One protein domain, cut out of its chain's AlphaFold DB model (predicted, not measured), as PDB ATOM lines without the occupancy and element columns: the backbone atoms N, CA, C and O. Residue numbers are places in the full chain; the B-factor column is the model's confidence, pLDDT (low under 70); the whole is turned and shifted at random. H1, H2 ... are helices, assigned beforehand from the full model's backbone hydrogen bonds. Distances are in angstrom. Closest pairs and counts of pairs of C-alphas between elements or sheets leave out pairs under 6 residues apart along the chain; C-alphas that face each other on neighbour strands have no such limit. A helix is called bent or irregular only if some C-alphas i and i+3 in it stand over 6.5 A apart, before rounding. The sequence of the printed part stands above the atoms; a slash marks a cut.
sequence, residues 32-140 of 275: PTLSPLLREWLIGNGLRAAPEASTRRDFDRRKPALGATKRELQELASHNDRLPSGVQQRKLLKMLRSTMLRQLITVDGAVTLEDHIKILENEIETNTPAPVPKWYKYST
ATOM      1  N   PRO A  32      11.043 -68.546 -26.102       62.84
ATOM      2  CA  PRO A  32      10.581 -67.984 -27.358       62.84
ATOM      3  C   PRO A  32      11.555 -66.876 -27.767       62.84
ATOM      4  O   PRO A  32      11.670 -65.854 -27.089       62.84
ATOM      5  N   THR A  33      12.282 -67.055 -28.869       71.75
ATOM      6  CA  THR A  33      13.095 -65.961 -29.410       71.75
ATOM      7  C   THR A  33      12.183 -64.770 -29.687       71.75
ATOM      8  O   THR A  33      11.078 -64.971 -30.199       71.75
ATOM      9  N   LEU A  34      12.638 -63.544 -29.386       78.12
ATOM     10  CA  LEU A  34      11.928 -62.331 -29.805       78.12
ATOM     11  C   LEU A  34      11.493 -62.489 -31.261       78.12
ATOM     12  O   LEU A  34      12.312 -62.864 -32.109       78.12
ATOM     13  N   SER A  35      10.215 -62.218 -31.535       83.69
ATOM     14  CA  SER A  35       9.704 -62.289 -32.900       83.69
ATOM     15  C   SER A  35      10.523 -61.358 -33.799       83.69
ATOM     16  O   SER A  35      11.062 -60.366 -33.305       83.69
ATOM     17  N   PRO A  36      10.652 -61.633 -35.108       84.44
ATOM     18  CA  PRO A  36      11.443 -60.790 -36.007       84.44
ATOM     19  C   PRO A  36      11.086 -59.302 -35.901       84.44
ATOM     20  O   PRO A  36      11.976 -58.460 -35.867       84.44
ATOM     21  N   LEU A  37       9.793 -59.010 -35.729       85.69
ATOM     22  CA  LEU A  37       9.247 -57.670 -35.532       85.69
ATOM     23  C   LEU A  37       9.748 -57.018 -34.230       85.69
ATOM     24  O   LEU A  37      10.258 -55.900 -34.256       85.69
ATOM     25  N   LEU A  38       9.707 -57.728 -33.096       85.38
ATOM     26  CA  LEU A  38      10.278 -57.222 -31.841       85.38
ATOM     27  C   LEU A  38      11.800 -57.154 -31.876       85.38
ATOM     28  O   LEU A  38      12.384 -56.241 -31.305       85.38
ATOM     29  N   ARG A  39      12.463 -58.106 -32.535       84.62
ATOM     30  CA  ARG A  39      13.917 -58.107 -32.679       84.62
ATOM     31  C   ARG A  39      14.363 -56.892 -33.481       84.62
ATOM     32  O   ARG A  39      15.286 -56.224 -33.043       84.62
ATOM     33  N   GLU A  40      13.719 -56.569 -34.595       83.88
ATOM     34  CA  GLU A  40      14.016 -55.365 -35.375       83.88
ATOM     35  C   GLU A  40      13.801 -54.092 -34.543       83.88
ATOM     36  O   GLU A  40      14.693 -53.243 -34.443       83.88
ATOM     37  N   TRP A  41      12.665 -53.995 -33.850       85.94
ATOM     38  CA  TRP A  41      12.319 -52.804 -33.085       85.94
ATOM     39  C   TRP A  41      13.136 -52.612 -31.792       85.94
ATOM     40  O   TRP A  41      13.620 -51.501 -31.554       85.94
ATOM     41  N   LEU A  42      13.306 -53.654 -30.969       78.56
ATOM     42  CA  LEU A  42      13.988 -53.605 -29.665       78.56
ATOM     43  C   LEU A  42      15.499 -53.834 -29.762       78.56
ATOM     44  O   LEU A  42      16.240 -53.179 -29.036       78.56
ATOM     45  N   ILE A  43      15.963 -54.741 -30.633       70.88
ATOM     46  CA  ILE A  43      17.388 -55.120 -30.757       70.88
ATOM     47  C   ILE A  43      18.050 -54.494 -31.984       70.88
ATOM     48  O   ILE A  43      19.169 -53.999 -31.873       70.88
ATOM     49  N   GLY A  44      17.380 -54.458 -33.135       60.28
ATOM     50  CA  GLY A  44      17.876 -53.799 -34.348       60.28
ATOM     51  C   GLY A  44      18.063 -52.301 -34.123       60.28
ATOM     52  O   GLY A  44      19.058 -51.723 -34.551       60.28
ATOM     53  N   ASN A  45      17.183 -51.708 -33.314       54.81
ATOM     54  CA  ASN A  45      17.405 -50.392 -32.727       54.81
ATOM     55  C   ASN A  45      18.056 -50.449 -31.336       54.81
ATOM     56  O   ASN A  45      18.245 -49.405 -30.749       54.81
ATOM     57  N   GLY A  46      18.401 -51.602 -30.768       44.28
ATOM     58  CA  GLY A  46      18.901 -51.794 -29.390       44.28
ATOM     59  C   GLY A  46      20.248 -51.137 -29.074       44.28
ATOM     60  O   GLY A  46      20.668 -51.081 -27.922       44.28
ATOM     61  N   LEU A  47      20.884 -50.544 -30.082       52.19
ATOM     62  CA  LEU A  47      21.917 -49.521 -29.950       52.19
ATOM     63  C   LEU A  47      21.340 -48.141 -30.288       52.19
ATOM     64  O   LEU A  47      21.962 -47.392 -31.043       52.19
ATOM     65  N   ARG A  48      20.141 -47.787 -29.783       72.19
ATOM     66  CA  ARG A  48      19.581 -46.444 -30.001       72.19
ATOM     67  C   ARG A  48      20.618 -45.499 -29.450       72.19
ATOM     68  O   ARG A  48      20.856 -45.482 -28.238       72.19
ATOM     69  N   ALA A  49      21.272 -44.777 -30.356       73.62
ATOM     70  CA  ALA A  49      22.361 -43.908 -29.979       73.62
ATOM     71  C   ALA A  49      21.841 -42.978 -28.888       73.62
ATOM     72  O   ALA A  49      20.717 -42.462 -28.964       73.62
ATOM     73  N   ALA A  50      22.641 -42.814 -27.837       80.94
ATOM     74  CA  ALA A  50      22.323 -41.836 -26.819       80.94
ATOM     75  C   ALA A  50      22.100 -40.473 -27.502       80.94
ATOM     76  O   ALA A  50      22.755 -40.184 -28.511       80.94
ATOM     77  N   PRO A  51      21.215 -39.614 -26.971       86.81
ATOM     78  CA  PRO A  51      21.041 -38.284 -27.528       86.81
ATOM     79  C   PRO A  51      22.354 -37.499 -27.376       86.81
ATOM     80  O   PRO A  51      22.737 -37.066 -26.279       86.81
ATOM     81  N   GLU A  52      23.083 -37.346 -28.476       87.38
ATOM     82  CA  GLU A  52      24.414 -36.748 -28.546       87.38
ATOM     83  C   GLU A  52      24.382 -35.429 -29.310       87.38
ATOM     84  O   GLU A  52      23.421 -35.094 -29.999       87.38
ATOM     85  N   ALA A  53      25.444 -34.632 -29.183       86.25
ATOM     86  CA  ALA A  53      25.518 -33.345 -29.873       86.25
ATOM     87  C   ALA A  53      25.468 -33.487 -31.403       86.25
ATOM     88  O   ALA A  53      24.930 -32.607 -32.071       86.25
ATOM     89  N   SER A  54      25.995 -34.587 -31.943       85.31
ATOM     90  CA  SER A  54      25.944 -34.926 -33.370       85.31
ATOM     91  C   SER A  54      24.525 -35.235 -33.853       85.31
ATOM     92  O   SER A  54      24.166 -34.809 -34.947       85.31
ATOM     93  N   THR A  55      23.721 -35.918 -33.034       87.50
ATOM     94  CA  THR A  55      22.385 -36.437 -33.384       87.50
ATOM     95  C   THR A  55      21.233 -35.583 -32.860       87.50
ATOM     96  O   THR A  55      20.073 -35.917 -33.076       87.50
ATOM     97  N   ARG A  56      21.520 -34.447 -32.206       90.44
ATOM     98  CA  ARG A  56      20.513 -33.565 -31.592       90.44
ATOM     99  C   ARG A  56      19.330 -33.246 -32.510       90.44
ATOM    100  O   ARG A  56      18.194 -33.342 -32.071       90.44
ATOM    101  N   ARG A  57      19.583 -32.841 -33.761       89.25
ATOM    102  CA  ARG A  57      18.511 -32.435 -34.691       89.25
ATOM    103  C   ARG A  57      17.556 -33.584 -35.005       89.25
ATOM    104  O   ARG A  57      16.353 -33.358 -35.073       89.25
ATOM    105  N   ASP A  58      18.097 -34.783 -35.183       90.06
ATOM    106  CA  ASP A  58      17.313 -35.977 -35.492       90.06
ATOM    107  C   ASP A  58      16.558 -36.448 -34.249       90.06
ATOM    108  O   ASP A  58      15.390 -36.816 -34.331       90.06
ATOM    109  N   PHE A  59      17.196 -36.348 -33.079       91.75
ATOM    110  CA  PHE A  59      16.571 -36.653 -31.798       91.75
ATOM    111  C   PHE A  59      15.406 -35.706 -31.481       91.75
ATOM    112  O   PHE A  59      14.339 -36.163 -31.088       91.75
ATOM    113  N   ASP A  60      15.563 -34.401 -31.713       90.31
ATOM    114  CA  ASP A  60      14.492 -33.413 -31.519       90.31
ATOM    115  C   ASP A  60      13.306 -33.650 -32.493       90.31
ATOM    116  O   ASP A  60      12.188 -33.226 -32.217       90.31
ATOM    117  N   ARG A  61      13.527 -34.349 -33.622       91.56
ATOM    118  CA  ARG A  61      12.508 -34.723 -34.630       91.56
ATOM    119  C   ARG A  61      12.082 -36.193 -34.552       91.56
ATOM    120  O   ARG A  61      11.481 -36.713 -35.494       91.56
ATOM    121  N   ARG A  62      12.432 -36.886 -33.467       92.62
ATOM    122  CA  ARG A  62      12.164 -38.318 -33.316       92.62
ATOM    123  C   ARG A  62      10.665 -38.616 -33.349       92.62
ATOM    124  O   ARG A  62       9.844 -37.815 -32.910       92.62
ATOM    125  N   LYS A  63      10.326 -39.816 -33.819       93.31
ATOM    126  CA  LYS A  63       8.961 -40.344 -33.733       93.31
ATOM    127  C   LYS A  63       8.576 -40.606 -32.262       93.31
ATOM    128  O   LYS A  63       9.462 -40.965 -31.474       93.31
ATOM    129  N   PRO A  64       7.288 -40.463 -31.898       94.75
ATOM    130  CA  PRO A  64       6.787 -40.877 -30.590       94.75
ATOM    131  C   PRO A  64       6.999 -42.376 -30.361       94.75
ATOM    132  O   PRO A  64       7.237 -43.135 -31.303       94.75
ATOM    133  N   ALA A  65       6.930 -42.798 -29.103       93.94
ATOM    134  CA  ALA A  65       6.959 -44.184 -28.659       93.94
ATOM    135  C   ALA A  65       8.170 -44.982 -29.154       93.94
ATOM    136  O   ALA A  65       8.053 -46.142 -29.536       93.94
ATOM    137  N   LEU A  66       9.350 -44.356 -29.206       92.31
ATOM    138  CA  LEU A  66      10.562 -44.967 -29.778       92.31
ATOM    139  C   LEU A  66      10.394 -45.361 -31.265       92.31
ATOM    140  O   LEU A  66      11.122 -46.210 -31.778       92.31
ATOM    141  N   GLY A  67       9.440 -44.755 -31.972       91.56
ATOM    142  CA  GLY A  67       9.061 -45.128 -33.332       91.56
ATOM    143  C   GLY A  67       8.252 -46.420 -33.432       91.56
ATOM    144  O   GLY A  67       8.141 -46.936 -34.541       91.56
ATOM    145  N   ALA A  68       7.721 -46.926 -32.316       92.94
ATOM    146  CA  ALA A  68       6.856 -48.095 -32.301       92.94
ATOM    147  C   ALA A  68       5.496 -47.807 -32.949       92.94
ATOM    148  O   ALA A  68       4.946 -46.706 -32.885       92.94
ATOM    149  N   THR A  69       4.928 -48.850 -33.526       93.81
ATOM    150  CA  THR A  69       3.566 -48.949 -34.028       93.81
ATOM    151  C   THR A  69       2.690 -49.654 -32.995       93.81
ATOM    152  O   THR A  69       3.171 -50.445 -32.184       93.81
ATOM    153  N   LYS A  70       1.368 -49.442 -33.058       94.06
ATOM    154  CA  LYS A  70       0.415 -50.160 -32.189       94.06
ATOM    155  C   LYS A  70       0.560 -51.684 -32.302       94.06
ATOM    156  O   LYS A  70       0.455 -52.385 -31.306       94.06
ATOM    157  N   ARG A  71       0.883 -52.188 -33.501       94.19
ATOM    158  CA  ARG A  71       1.149 -53.612 -33.748       94.19
ATOM    159  C   ARG A  71       2.384 -54.115 -32.995       94.19
ATOM    160  O   ARG A  71       2.344 -55.213 -32.454       94.19
ATOM    161  N   GLU A  72       3.467 -53.338 -32.954       94.12
ATOM    162  CA  GLU A  72       4.677 -53.690 -32.190       94.12
ATOM    163  C   GLU A  72       4.419 -53.718 -30.685       94.12
ATOM    164  O   GLU A  72       4.882 -54.635 -30.013       94.12
ATOM    165  N   LEU A  73       3.626 -52.779 -30.165       95.25
ATOM    166  CA  LEU A  73       3.252 -52.766 -28.749       95.25
ATOM    167  C   LEU A  73       2.334 -53.943 -28.375       95.25
ATOM    168  O   LEU A  73       2.540 -54.576 -27.342       95.25
ATOM    169  N   GLN A  74       1.382 -54.299 -29.241       95.12
ATOM    170  CA  GLN A  74       0.531 -55.482 -29.058       95.12
ATOM    171  C   GLN A  74       1.328 -56.790 -29.107       95.12
ATOM    172  O   GLN A  74       1.093 -57.697 -28.305       95.12
ATOM    173  N   GLU A  75       2.284 -56.893 -30.030       94.19
ATOM    174  CA  GLU A  75       3.174 -58.050 -30.109       94.19
ATOM    175  C   GLU A  75       4.100 -58.121 -28.889       94.19
ATOM    176  O   GLU A  75       4.386 -59.216 -28.417       94.19
ATOM    177  N   LEU A  76       4.526 -56.980 -28.335       94.31
ATOM    178  CA  LEU A  76       5.316 -56.935 -27.104       94.31
ATOM    179  C   LEU A  76       4.535 -57.481 -25.905       94.31
ATOM    180  O   LEU A  76       5.071 -58.315 -25.175       94.31
ATOM    181  N   ALA A  77       3.280 -57.057 -25.734       94.81
ATOM    182  CA  ALA A  77       2.391 -57.588 -24.699       94.81
ATOM    183  C   ALA A  77       2.179 -59.100 -24.881       94.81
ATOM    184  O   ALA A  77       2.470 -59.887 -23.985       94.81
ATOM    185  N   SER A  78       1.803 -59.518 -26.092       93.62
ATOM    186  CA  SER A  78       1.584 -60.933 -26.414       93.62
ATOM    187  C   SER A  78       2.844 -61.780 -26.221       93.62
ATOM    188  O   SER A  78       2.765 -62.949 -25.856       93.62
ATOM    189  N   HIS A  79       4.026 -61.227 -26.505       91.56
ATOM    190  CA  HIS A  79       5.289 -61.914 -26.278       91.56
ATOM    191  C   HIS A  79       5.565 -62.091 -24.787       91.56
ATOM    192  O   HIS A  79       5.947 -63.187 -24.396       91.56
ATOM    193  N   ASN A  80       5.318 -61.070 -23.964       92.06
ATOM    194  CA  ASN A  80       5.465 -61.155 -22.512       92.06
ATOM    195  C   ASN A  80       4.585 -62.248 -21.893       92.06
ATOM    196  O   ASN A  80       5.069 -63.010 -21.059       92.06
ATOM    197  N   ASP A  81       3.345 -62.384 -22.366       91.25
ATOM    198  CA  ASP A  81       2.417 -63.430 -21.917       91.25
ATOM    199  C   ASP A  81       2.877 -64.845 -22.303       91.25
ATOM    200  O   ASP A  81       2.560 -65.820 -21.622       91.25
ATOM    201  N   ARG A  82       3.638 -64.974 -23.400       90.12
ATOM    202  CA  ARG A  82       4.219 -66.252 -23.848       90.12
ATOM    203  C   ARG A  82       5.507 -66.618 -23.113       90.12
ATOM    204  O   ARG A  82       5.906 -67.781 -23.168       90.12
ATOM    205  N   LEU A  83       6.190 -65.652 -22.497       87.38
ATOM    206  CA  LEU A  83       7.411 -65.920 -21.744       87.38
ATOM    207  C   LEU A  83       7.068 -66.610 -20.416       87.38
ATOM    208  O   LEU A  83       6.165 -66.147 -19.716       87.38
ATOM    209  N   PRO A  84       7.806 -67.664 -20.022       84.31
ATOM    210  CA  PRO A  84       7.844 -68.142 -18.651       84.31
ATOM    211  C   PRO A  84       7.877 -67.003 -17.627       84.31
ATOM    212  O   PRO A  84       8.709 -66.088 -17.699       84.31
ATOM    213  N   SER A  85       6.969 -67.070 -16.654       81.00
ATOM    214  CA  SER A  85       6.966 -66.140 -15.529       81.00
ATOM    215  C   SER A  85       8.278 -66.244 -14.760       81.00
ATOM    216  O   SER A  85       8.718 -67.351 -14.458       81.00
ATOM    217  N   GLY A  86       8.873 -65.105 -14.404       86.50
ATOM    218  CA  GLY A  86      10.135 -65.061 -13.665       86.50
ATOM    219  C   GLY A  86      11.197 -64.240 -14.387       86.50
ATOM    220  O   GLY A  86      10.942 -63.106 -14.808       86.50
ATOM    221  N   VAL A  87      12.403 -64.796 -14.514       88.25
ATOM    222  CA  VAL A  87      13.592 -64.091 -15.018       88.25
ATOM    223  C   VAL A  87      13.377 -63.480 -16.403       88.25
ATOM    224  O   VAL A  87      13.762 -62.333 -16.630       88.25
ATOM    225  N   GLN A  88      12.750 -64.203 -17.332       86.31
ATOM    226  CA  GLN A  88      12.602 -63.742 -18.715       86.31
ATOM    227  C   GLN A  88      11.707 -62.503 -18.837       86.31
ATOM    228  O   GLN A  88      12.111 -61.511 -19.448       86.31
ATOM    229  N   GLN A  89      10.530 -62.523 -18.203       90.19
ATOM    230  CA  GLN A  89       9.627 -61.368 -18.158       90.19
ATOM    231  C   GLN A  89      10.300 -60.162 -17.483       90.19
ATOM    232  O   GLN A  89      10.243 -59.042 -17.998       90.19
ATOM    233  N   ARG A  90      11.033 -60.379 -16.377       90.62
ATOM    234  CA  ARG A  90      11.794 -59.307 -15.708       90.62
ATOM    235  C   ARG A  90      12.901 -58.739 -16.595       90.62
ATOM    236  O   ARG A  90      13.082 -57.521 -16.626       90.62
ATOM    237  N   LYS A  91      13.616 -59.578 -17.350       88.56
ATOM    238  CA  LYS A  91      14.639 -59.140 -18.314       88.56
ATOM    239  C   LYS A  91      14.033 -58.294 -19.434       88.56
ATOM    240  O   LYS A  91      14.582 -57.235 -19.743       88.56
ATOM    241  N   LEU A  92      12.894 -58.707 -19.995       89.94
ATOM    242  CA  LEU A  92      12.176 -57.938 -21.016       89.94
ATOM    243  C   LEU A  92      11.751 -56.560 -20.484       89.94
ATOM    244  O   LEU A  92      12.038 -55.538 -21.113       89.94
ATOM    245  N   LEU A  93      11.151 -56.526 -19.291       92.19
ATOM    246  CA  LEU A  93      10.773 -55.290 -18.607       92.19
ATOM    247  C   LEU A  93      11.982 -54.373 -18.371       92.19
ATOM    248  O   LEU A  93      11.937 -53.192 -18.716       92.19
ATOM    249  N   LYS A  94      13.088 -54.902 -17.827       90.44
ATOM    250  CA  LYS A  94      14.327 -54.141 -17.579       90.44
ATOM    251  C   LYS A  94      14.924 -53.579 -18.867       90.44
ATOM    252  O   LYS A  94      15.361 -52.426 -18.881       90.44
ATOM    253  N   MET A  95      14.908 -54.354 -19.951       90.12
ATOM    254  CA  MET A  95      15.392 -53.918 -21.262       90.12
ATOM    255  C   MET A  95      14.564 -52.745 -21.804       90.12
ATOM    256  O   MET A  95      15.137 -51.722 -22.196       90.12
ATOM    257  N   LEU A  96      13.229 -52.852 -21.784       93.31
ATOM    258  CA  LEU A  96      12.349 -51.774 -22.238       93.31
ATOM    259  C   LEU A  96      12.506 -50.530 -21.358       93.31
ATOM    260  O   LEU A  96      12.725 -49.433 -21.874       93.31
ATOM    261  N   ARG A  97      12.487 -50.712 -20.033       93.94
ATOM    262  CA  ARG A  97      12.680 -49.643 -19.048       93.94
ATOM    263  C   ARG A  97      13.982 -48.880 -19.285       93.94
ATOM    264  O   ARG A  97      13.969 -47.654 -19.385       93.94
ATOM    265  N   SER A  98      15.102 -49.592 -19.406       90.88
ATOM    266  CA  SER A  98      16.422 -48.999 -19.664       90.88
ATOM    267  C   SER A  98      16.441 -48.219 -20.981       90.88
ATOM    268  O   SER A  98      16.949 -47.097 -21.037       90.88
ATOM    269  N   THR A  99      15.814 -48.768 -22.025       92.19
ATOM    270  CA  THR A  99      15.696 -48.110 -23.333       92.19
ATOM    271  C   THR A  99      14.892 -46.814 -23.237       92.19
ATOM    272  O   THR A  99      15.363 -45.777 -23.704       92.19
ATOM    273  N   MET A 100      13.724 -46.837 -22.591       94.88
ATOM    274  CA  MET A 100      12.871 -45.657 -22.400       94.88
ATOM    275  C   MET A 100      13.610 -44.555 -21.635       94.88
ATOM    276  O   MET A 100      13.727 -43.434 -22.134       94.88
ATOM    277  N   LEU A 101      14.210 -44.889 -20.487       94.25
ATOM    278  CA  LEU A 101      14.946 -43.931 -19.659       94.25
ATOM    279  C   LEU A 101      16.116 -43.294 -20.423       94.25
ATOM    280  O   LEU A 101      16.269 -42.069 -20.399       94.25
ATOM    281  N   ARG A 102      16.909 -44.094 -21.157       91.81
ATOM    282  CA  ARG A 102      18.027 -43.612 -21.997       91.81
ATOM    283  C   ARG A 102      17.569 -42.716 -23.150       91.81
ATOM    284  O   ARG A 102      18.326 -41.843 -23.571       91.81
ATOM    285  N   GLN A 103      16.346 -42.914 -23.637       92.94
ATOM    286  CA  GLN A 103      15.712 -42.127 -24.698       92.94
ATOM    287  C   GLN A 103      14.844 -40.980 -24.156       92.94
ATOM    288  O   GLN A 103      14.036 -40.418 -24.891       92.94
ATOM    289  N   LEU A 104      15.047 -40.591 -22.889       94.94
ATOM    290  CA  LEU A 104      14.354 -39.474 -22.235       94.94
ATOM    291  C   LEU A 104      12.829 -39.643 -22.185       94.94
ATOM    292  O   LEU A 104      12.092 -38.660 -22.162       94.94
ATOM    293  N   ILE A 105      12.364 -40.887 -22.101       95.62
ATOM    294  CA  ILE A 105      10.980 -41.234 -21.786       95.62
ATOM    295  C   ILE A 105      10.953 -41.653 -20.315       95.62
ATOM    296  O   ILE A 105      11.647 -42.586 -19.906       95.62
ATOM    297  N   THR A 106      10.207 -40.914 -19.496       95.19
ATOM    298  CA  THR A 106      10.080 -41.232 -18.069       95.19
ATOM    299  C   THR A 106       9.122 -42.401 -17.868       95.19
ATOM    300  O   THR A 106       8.178 -42.586 -18.632       95.19
ATOM    301  N   VAL A 107       9.379 -43.183 -16.827       96.19
ATOM    302  CA  VAL A 107       8.553 -44.318 -16.395       96.19
ATOM    303  C   VAL A 107       8.325 -44.264 -14.880       96.19
ATOM    304  O   VAL A 107       8.325 -45.289 -14.195       96.19
ATOM    305  N   ASP A 108       8.237 -43.048 -14.325       96.69
ATOM    306  CA  ASP A 108       8.028 -42.845 -12.887       96.69
ATOM    307  C   ASP A 108       6.734 -43.534 -12.439       96.69
ATOM    308  O   ASP A 108       5.661 -43.280 -12.979       96.69
ATOM    309  N   GLY A 109       6.851 -44.437 -11.464       94.50
ATOM    310  CA  GLY A 109       5.713 -45.176 -10.919       94.50
ATOM    311  C   GLY A 109       5.272 -46.402 -11.723       94.50
ATOM    312  O   GLY A 109       4.486 -47.181 -11.197       94.50
ATOM    313  N   ALA A 110       5.792 -46.620 -12.935       95.81
ATOM    314  CA  ALA A 110       5.453 -47.790 -13.746       95.81
ATOM    315  C   ALA A 110       6.091 -49.062 -13.171       95.81
ATOM    316  O   ALA A 110       7.314 -49.114 -12.977       95.81
ATOM    317  N   VAL A 111       5.267 -50.082 -12.916       93.31
ATOM    318  CA  VAL A 111       5.680 -51.330 -12.257       93.31
ATOM    319  C   VAL A 111       5.772 -52.470 -13.261       93.31
ATOM    320  O   VAL A 111       6.758 -53.205 -13.248       93.31
ATOM    321  N   THR A 112       4.773 -52.609 -14.133       95.50
ATOM    322  CA  THR A 112       4.664 -53.748 -15.054       95.50
ATOM    323  C   THR A 112       5.037 -53.377 -16.488       95.50
ATOM    324  O   THR A 112       5.267 -52.205 -16.810       95.50
ATOM    325  N   LEU A 113       5.118 -54.376 -17.372       95.12
ATOM    326  CA  LEU A 113       5.368 -54.134 -18.793       95.12
ATOM    327  C   LEU A 113       4.198 -53.382 -19.437       95.12
ATOM    328  O   LEU A 113       4.414 -52.480 -20.242       95.12
ATOM    329  N   GLU A 114       2.975 -53.693 -19.025       96.19
ATOM    330  CA  GLU A 114       1.750 -53.052 -19.496       96.19
ATOM    331  C   GLU A 114       1.743 -51.559 -19.147       96.19
ATOM    332  O   GLU A 114       1.327 -50.746 -19.968       96.19
ATOM    333  N   ASP A 115       2.263 -51.168 -17.979       97.44
ATOM    334  CA  ASP A 115       2.415 -49.750 -17.624       97.44
ATOM    335  C   ASP A 115       3.364 -49.021 -18.588       97.44
ATOM    336  O   ASP A 115       3.091 -47.897 -19.011       97.44
ATOM    337  N   HIS A 116       4.469 -49.667 -18.972       97.12
ATOM    338  CA  HIS A 116       5.420 -49.103 -19.933       97.12
ATOM    339  C   HIS A 116       4.801 -49.016 -21.335       97.12
ATOM    340  O   HIS A 116       4.983 -48.011 -22.022       97.12
ATOM    341  N   ILE A 117       4.033 -50.032 -21.740       97.50
ATOM    342  CA  ILE A 117       3.290 -50.037 -23.004       97.50
ATOM    343  C   ILE A 117       2.280 -48.889 -23.034       97.50
ATOM    344  O   ILE A 117       2.295 -48.130 -23.995       97.50
ATOM    345  N   LYS A 118       1.495 -48.674 -21.972       97.50
ATOM    346  CA  LYS A 118       0.532 -47.561 -21.890       97.50
ATOM    347  C   LYS A 118       1.187 -46.192 -22.065       97.50
ATOM    348  O   LYS A 118       0.634 -45.324 -22.733       97.50
ATOM    349  N   ILE A 119       2.379 -45.987 -21.493       97.50
ATOM    350  CA  ILE A 119       3.145 -44.744 -21.685       97.50
ATOM    351  C   ILE A 119       3.475 -44.543 -23.171       97.50
ATOM    352  O   ILE A 119       3.319 -43.441 -23.699       97.50
ATOM    353  N   LEU A 120       3.914 -45.604 -23.851       97.25
ATOM    354  CA  LEU A 120       4.237 -45.569 -25.277       97.25
ATOM    355  C   LEU A 120       2.980 -45.391 -26.142       97.25
ATOM    356  O   LEU A 120       2.991 -44.578 -27.060       97.25
ATOM    357  N   GLU A 121       1.884 -46.084 -25.836       97.12
ATOM    358  CA  GLU A 121       0.598 -45.923 -26.522       97.12
ATOM    359  C   GLU A 121       0.099 -44.482 -26.435       97.12
ATOM    360  O   GLU A 121      -0.279 -43.909 -27.455       97.12
ATOM    361  N   ASN A 122       0.201 -43.860 -25.259       96.75
ATOM    362  CA  ASN A 122      -0.160 -42.461 -25.080       96.75
ATOM    363  C   ASN A 122       0.688 -41.527 -25.966       96.75
ATOM    364  O   ASN A 122       0.129 -40.632 -26.593       96.75
ATOM    365  N   GLU A 123       2.006 -41.747 -26.105       96.69
ATOM    366  CA  GLU A 123       2.825 -40.955 -27.046       96.69
ATOM    367  C   GLU A 123       2.372 -41.124 -28.510       96.69
ATOM    368  O   GLU A 123       2.420 -40.156 -29.279       96.69
ATOM    369  N   ILE A 124       1.939 -42.331 -28.909       96.44
ATOM    370  CA  ILE A 124       1.390 -42.596 -30.253       96.44
ATOM    371  C   ILE A 124       0.080 -41.831 -30.446       96.44
ATOM    372  O   ILE A 124      -0.110 -41.197 -31.481       96.44
ATOM    373  N   GLU A 125      -0.819 -41.888 -29.466       96.75
ATOM    374  CA  GLU A 125      -2.141 -41.260 -29.531       96.75
ATOM    375  C   GLU A 125      -2.061 -39.737 -29.568       96.75
ATOM    376  O   GLU A 125      -2.725 -39.105 -30.388       96.75
ATOM    377  N   THR A 126      -1.191 -39.142 -28.751       96.62
ATOM    378  CA  THR A 126      -0.942 -37.696 -28.780       96.62
ATOM    379  C   THR A 126      -0.024 -37.280 -29.926       96.62
ATOM    380  O   THR A 126       0.231 -36.087 -30.100       96.62
ATOM    381  N   ASN A 127       0.537 -38.243 -30.668       95.19
ATOM    382  CA  ASN A 127       1.559 -38.056 -31.698       95.19
ATOM    383  C   ASN A 127       2.690 -37.106 -31.250       95.19
ATOM    384  O   ASN A 127       3.177 -36.271 -32.015       95.19
ATOM    385  N   THR A 128       3.066 -37.193 -29.973       94.50
ATOM    386  CA  THR A 128       3.989 -36.250 -29.332       94.50
ATOM    387  C   THR A 128       5.030 -37.035 -28.539       94.50
ATOM    388  O   THR A 128       4.663 -37.710 -27.577       94.50
ATOM    389  N   PRO A 129       6.321 -36.978 -28.915       94.75
ATOM    390  CA  PRO A 129       7.375 -37.647 -28.157       94.75
ATOM    391  C   PRO A 129       7.616 -36.951 -26.811       94.75
ATOM    392  O   PRO A 129       7.471 -35.730 -26.712       94.75
ATOM    393  N   ALA A 130       8.075 -37.693 -25.794       94.19
ATOM    394  CA  ALA A 130       8.462 -37.094 -24.516       94.19
ATOM    395  C   ALA A 130       9.450 -35.922 -24.705       94.19
ATOM    396  O   ALA A 130      10.422 -36.034 -25.473       94.19
ATOM    397  N   PRO A 131       9.233 -34.798 -24.002       93.56
ATOM    398  CA  PRO A 131      10.052 -33.611 -24.166       93.56
ATOM    399  C   PRO A 131      11.465 -33.838 -23.628       93.56
ATOM    400  O   PRO A 131      11.684 -34.537 -22.639       93.56
ATOM    401  N   VAL A 132      12.437 -33.176 -24.256       93.06
ATOM    402  CA  VAL A 132      13.818 -33.155 -23.769       93.06
ATOM    403  C   VAL A 132      13.898 -32.251 -22.535       93.06
ATOM    404  O   VAL A 132      13.563 -31.066 -22.631       93.06
ATOM    405  N   PRO A 133      14.374 -32.745 -21.380       92.88
ATOM    406  CA  PRO A 133      14.479 -31.919 -20.185       92.88
ATOM    407  C   PRO A 133      15.450 -30.758 -20.350       92.88
ATOM    408  O   PRO A 133      16.528 -30.913 -20.923       92.88
ATOM    409  N   LYS A 134      15.135 -29.608 -19.742       92.00
ATOM    410  CA  LYS A 134      16.001 -28.409 -19.775       92.00
ATOM    411  C   LYS A 134      17.406 -28.673 -19.226       92.00
ATOM    412  O   LYS A 134      18.374 -28.039 -19.639       92.00
ATOM    413  N   TRP A 135      17.521 -29.598 -18.277       89.94
ATOM    414  CA  TRP A 135      18.793 -29.985 -17.677       89.94
ATOM    415  C   TRP A 135      19.618 -30.926 -18.565       89.94
ATOM    416  O   TRP A 135      20.820 -31.079 -18.319       89.94
ATOM    417  N   TYR A 136      19.012 -31.563 -19.576       91.31
ATOM    418  CA  TYR A 136      19.704 -32.506 -20.444       91.31
ATOM    419  C   TYR A 136      20.670 -31.765 -21.371       91.31
ATOM    420  O   TYR A 136      20.315 -30.804 -22.054       91.31
ATOM    421  N   LYS A 137      21.929 -32.213 -21.396       89.38
ATOM    422  CA  LYS A 137      22.989 -31.601 -22.203       89.38
ATOM    423  C   LYS A 137      23.518 -32.607 -23.212       89.38
ATOM    424  O   LYS A 137      24.164 -33.590 -22.846       89.38
ATOM    425  N   TYR A 138      23.304 -32.302 -24.485       88.75
ATOM    426  CA  TYR A 138      23.915 -33.022 -25.591       88.75
ATOM    427  C   TYR A 138      25.448 -32.917 -25.512       88.75
ATOM    428  O   TYR A 138      26.015 -31.822 -25.531       88.75
ATOM    429  N   SER A 139      26.125 -34.060 -25.387       83.12
ATOM    430  CA  SER A 139      27.584 -34.133 -25.247       83.12
ATOM    431  C   SER A 139      28.260 -34.384 -26.595       83.12
ATOM    432  O   SER A 139      27.733 -35.126 -27.417       83.12
ATOM    433  N   THR A 140      29.446 -33.800 -26.796       79.62
ATOM    434  CA  THR A 140      30.376 -34.195 -27.883       79.62
ATOM    435  C   THR A 140      31.376 -35.257 -27.432       79.62
ATOM    436  O   THR A 140      32.109 -35.801 -28.247       79.62
TER     437      THR A 140
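AT A GLANCE: This is residues 32 to 140 of the 275 residues of the protein "Hypothetical protein" of Grammatophora oceanica (UniProt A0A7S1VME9). A loosely joined bundle of three helices, H3, H4 and H5, makes one half of an elongated domain, with H3 and H5 side by side and H1 crossing H3 nearly at a right angle. The other end is made of the short helix H2, which touches no other helix, together with the chain leading into it and the last stretch, residues 126 to 140, which has no named element. The printed part has 109 residues, with five named helices in the order H1, H2, H3, H4, H5 and no named strand; its class is all helix, with 56 residues in the helices. The whole is compact, with a radius of gyration of the C-alphas of 14.1 A, and its C-alphas span 41 by 24 by 23 A.

IN THESE COORDINATES: The printed part begins at Pro 32, and H1 follows at residues 36 to 44, with C-alpha 36 at (11.443, -60.790, -36.007). H2 is residues 56 to 60, five residues. H3 is residues 70 to 82 and measures 18.5 A from first to last C-alpha. H4, residues 87 to 102, is the longest helix with 16 residues and measures 22.1 A, from C-alpha 87 at (13.592, -64.091, -15.018) to C-alpha 102 at (18.027, -43.612, -21.997). H5, residues 113 to 125, measures 18.4 A and ends with C-alpha 125 at (-2.141, -41.260, -29.531). None of the helices is bent or irregular.

HOW THE PARTS SIT: H3, H4 and H5 form a bundle, a group of helices set near one another. H3 and H5 touch and run opposite ways at a shallow tilt of 7 degrees; their closest C-alphas, those of Leu 73 and Ile 117, are 6.4 A apart. H4 and H5 only just touch, with 3 pairs of C-alphas within 8 A, between residues 93 to 97 of H4 and residues 113 to 116 of H5. The closest C-alphas of these two, those of Leu 93 and Leu 113, are 5.5 A apart. H4 and H5 run the same way at a tilt of 38 degrees, only just steep. H3 and H4 are close but not clearly touching, at a shallow tilt of 30 degrees, opposite ways; the C-alphas of Asn 80 and Gln 89 are their closest, at 6.0 A. H3 touches H1 with residues 72 to 76 alone, and the lines of the two helices are about perpendicular, at 82 degrees. The closest C-alphas there are those of Leu 38 and Glu 72, 6.6 A apart. H1 and H4 are close but not clearly touching, with the C-alphas of Leu 42 and Leu 96 closest at 7.8 A. The packing of the helices is mostly crossed, but only just: of 3 pairs that touch and have a tilt, 1 is at a shallow tilt. H1 and H5 are apart, and H2 is apart from H1, H3, H4 and H5. In H1, H2, H3, H4 and H5 every O i to N i+4 pair is within hydrogen-bond range.

THE WHOLE: The two C-alphas farthest apart, those of Pro 84 and Thr 140, are 41.8 A from each other. The printed part has no cut. The link from H1 to H2, with 11 residues, is long; that from H3 to H4, with 4 residues, is tight, and those from H2 to H3 and from H4 to H5 are short. The centre of H4 is nearest to the mean of the C-alphas, at 8.8 A, and that of H2 is farthest, at 16.8 A. The C-alphas of residues 126 to 140 lie 11 to 24 A from that mean. The mean pLDDT of the printed part is 89.1, and residue 32 and residues 44 to 47 are under 70.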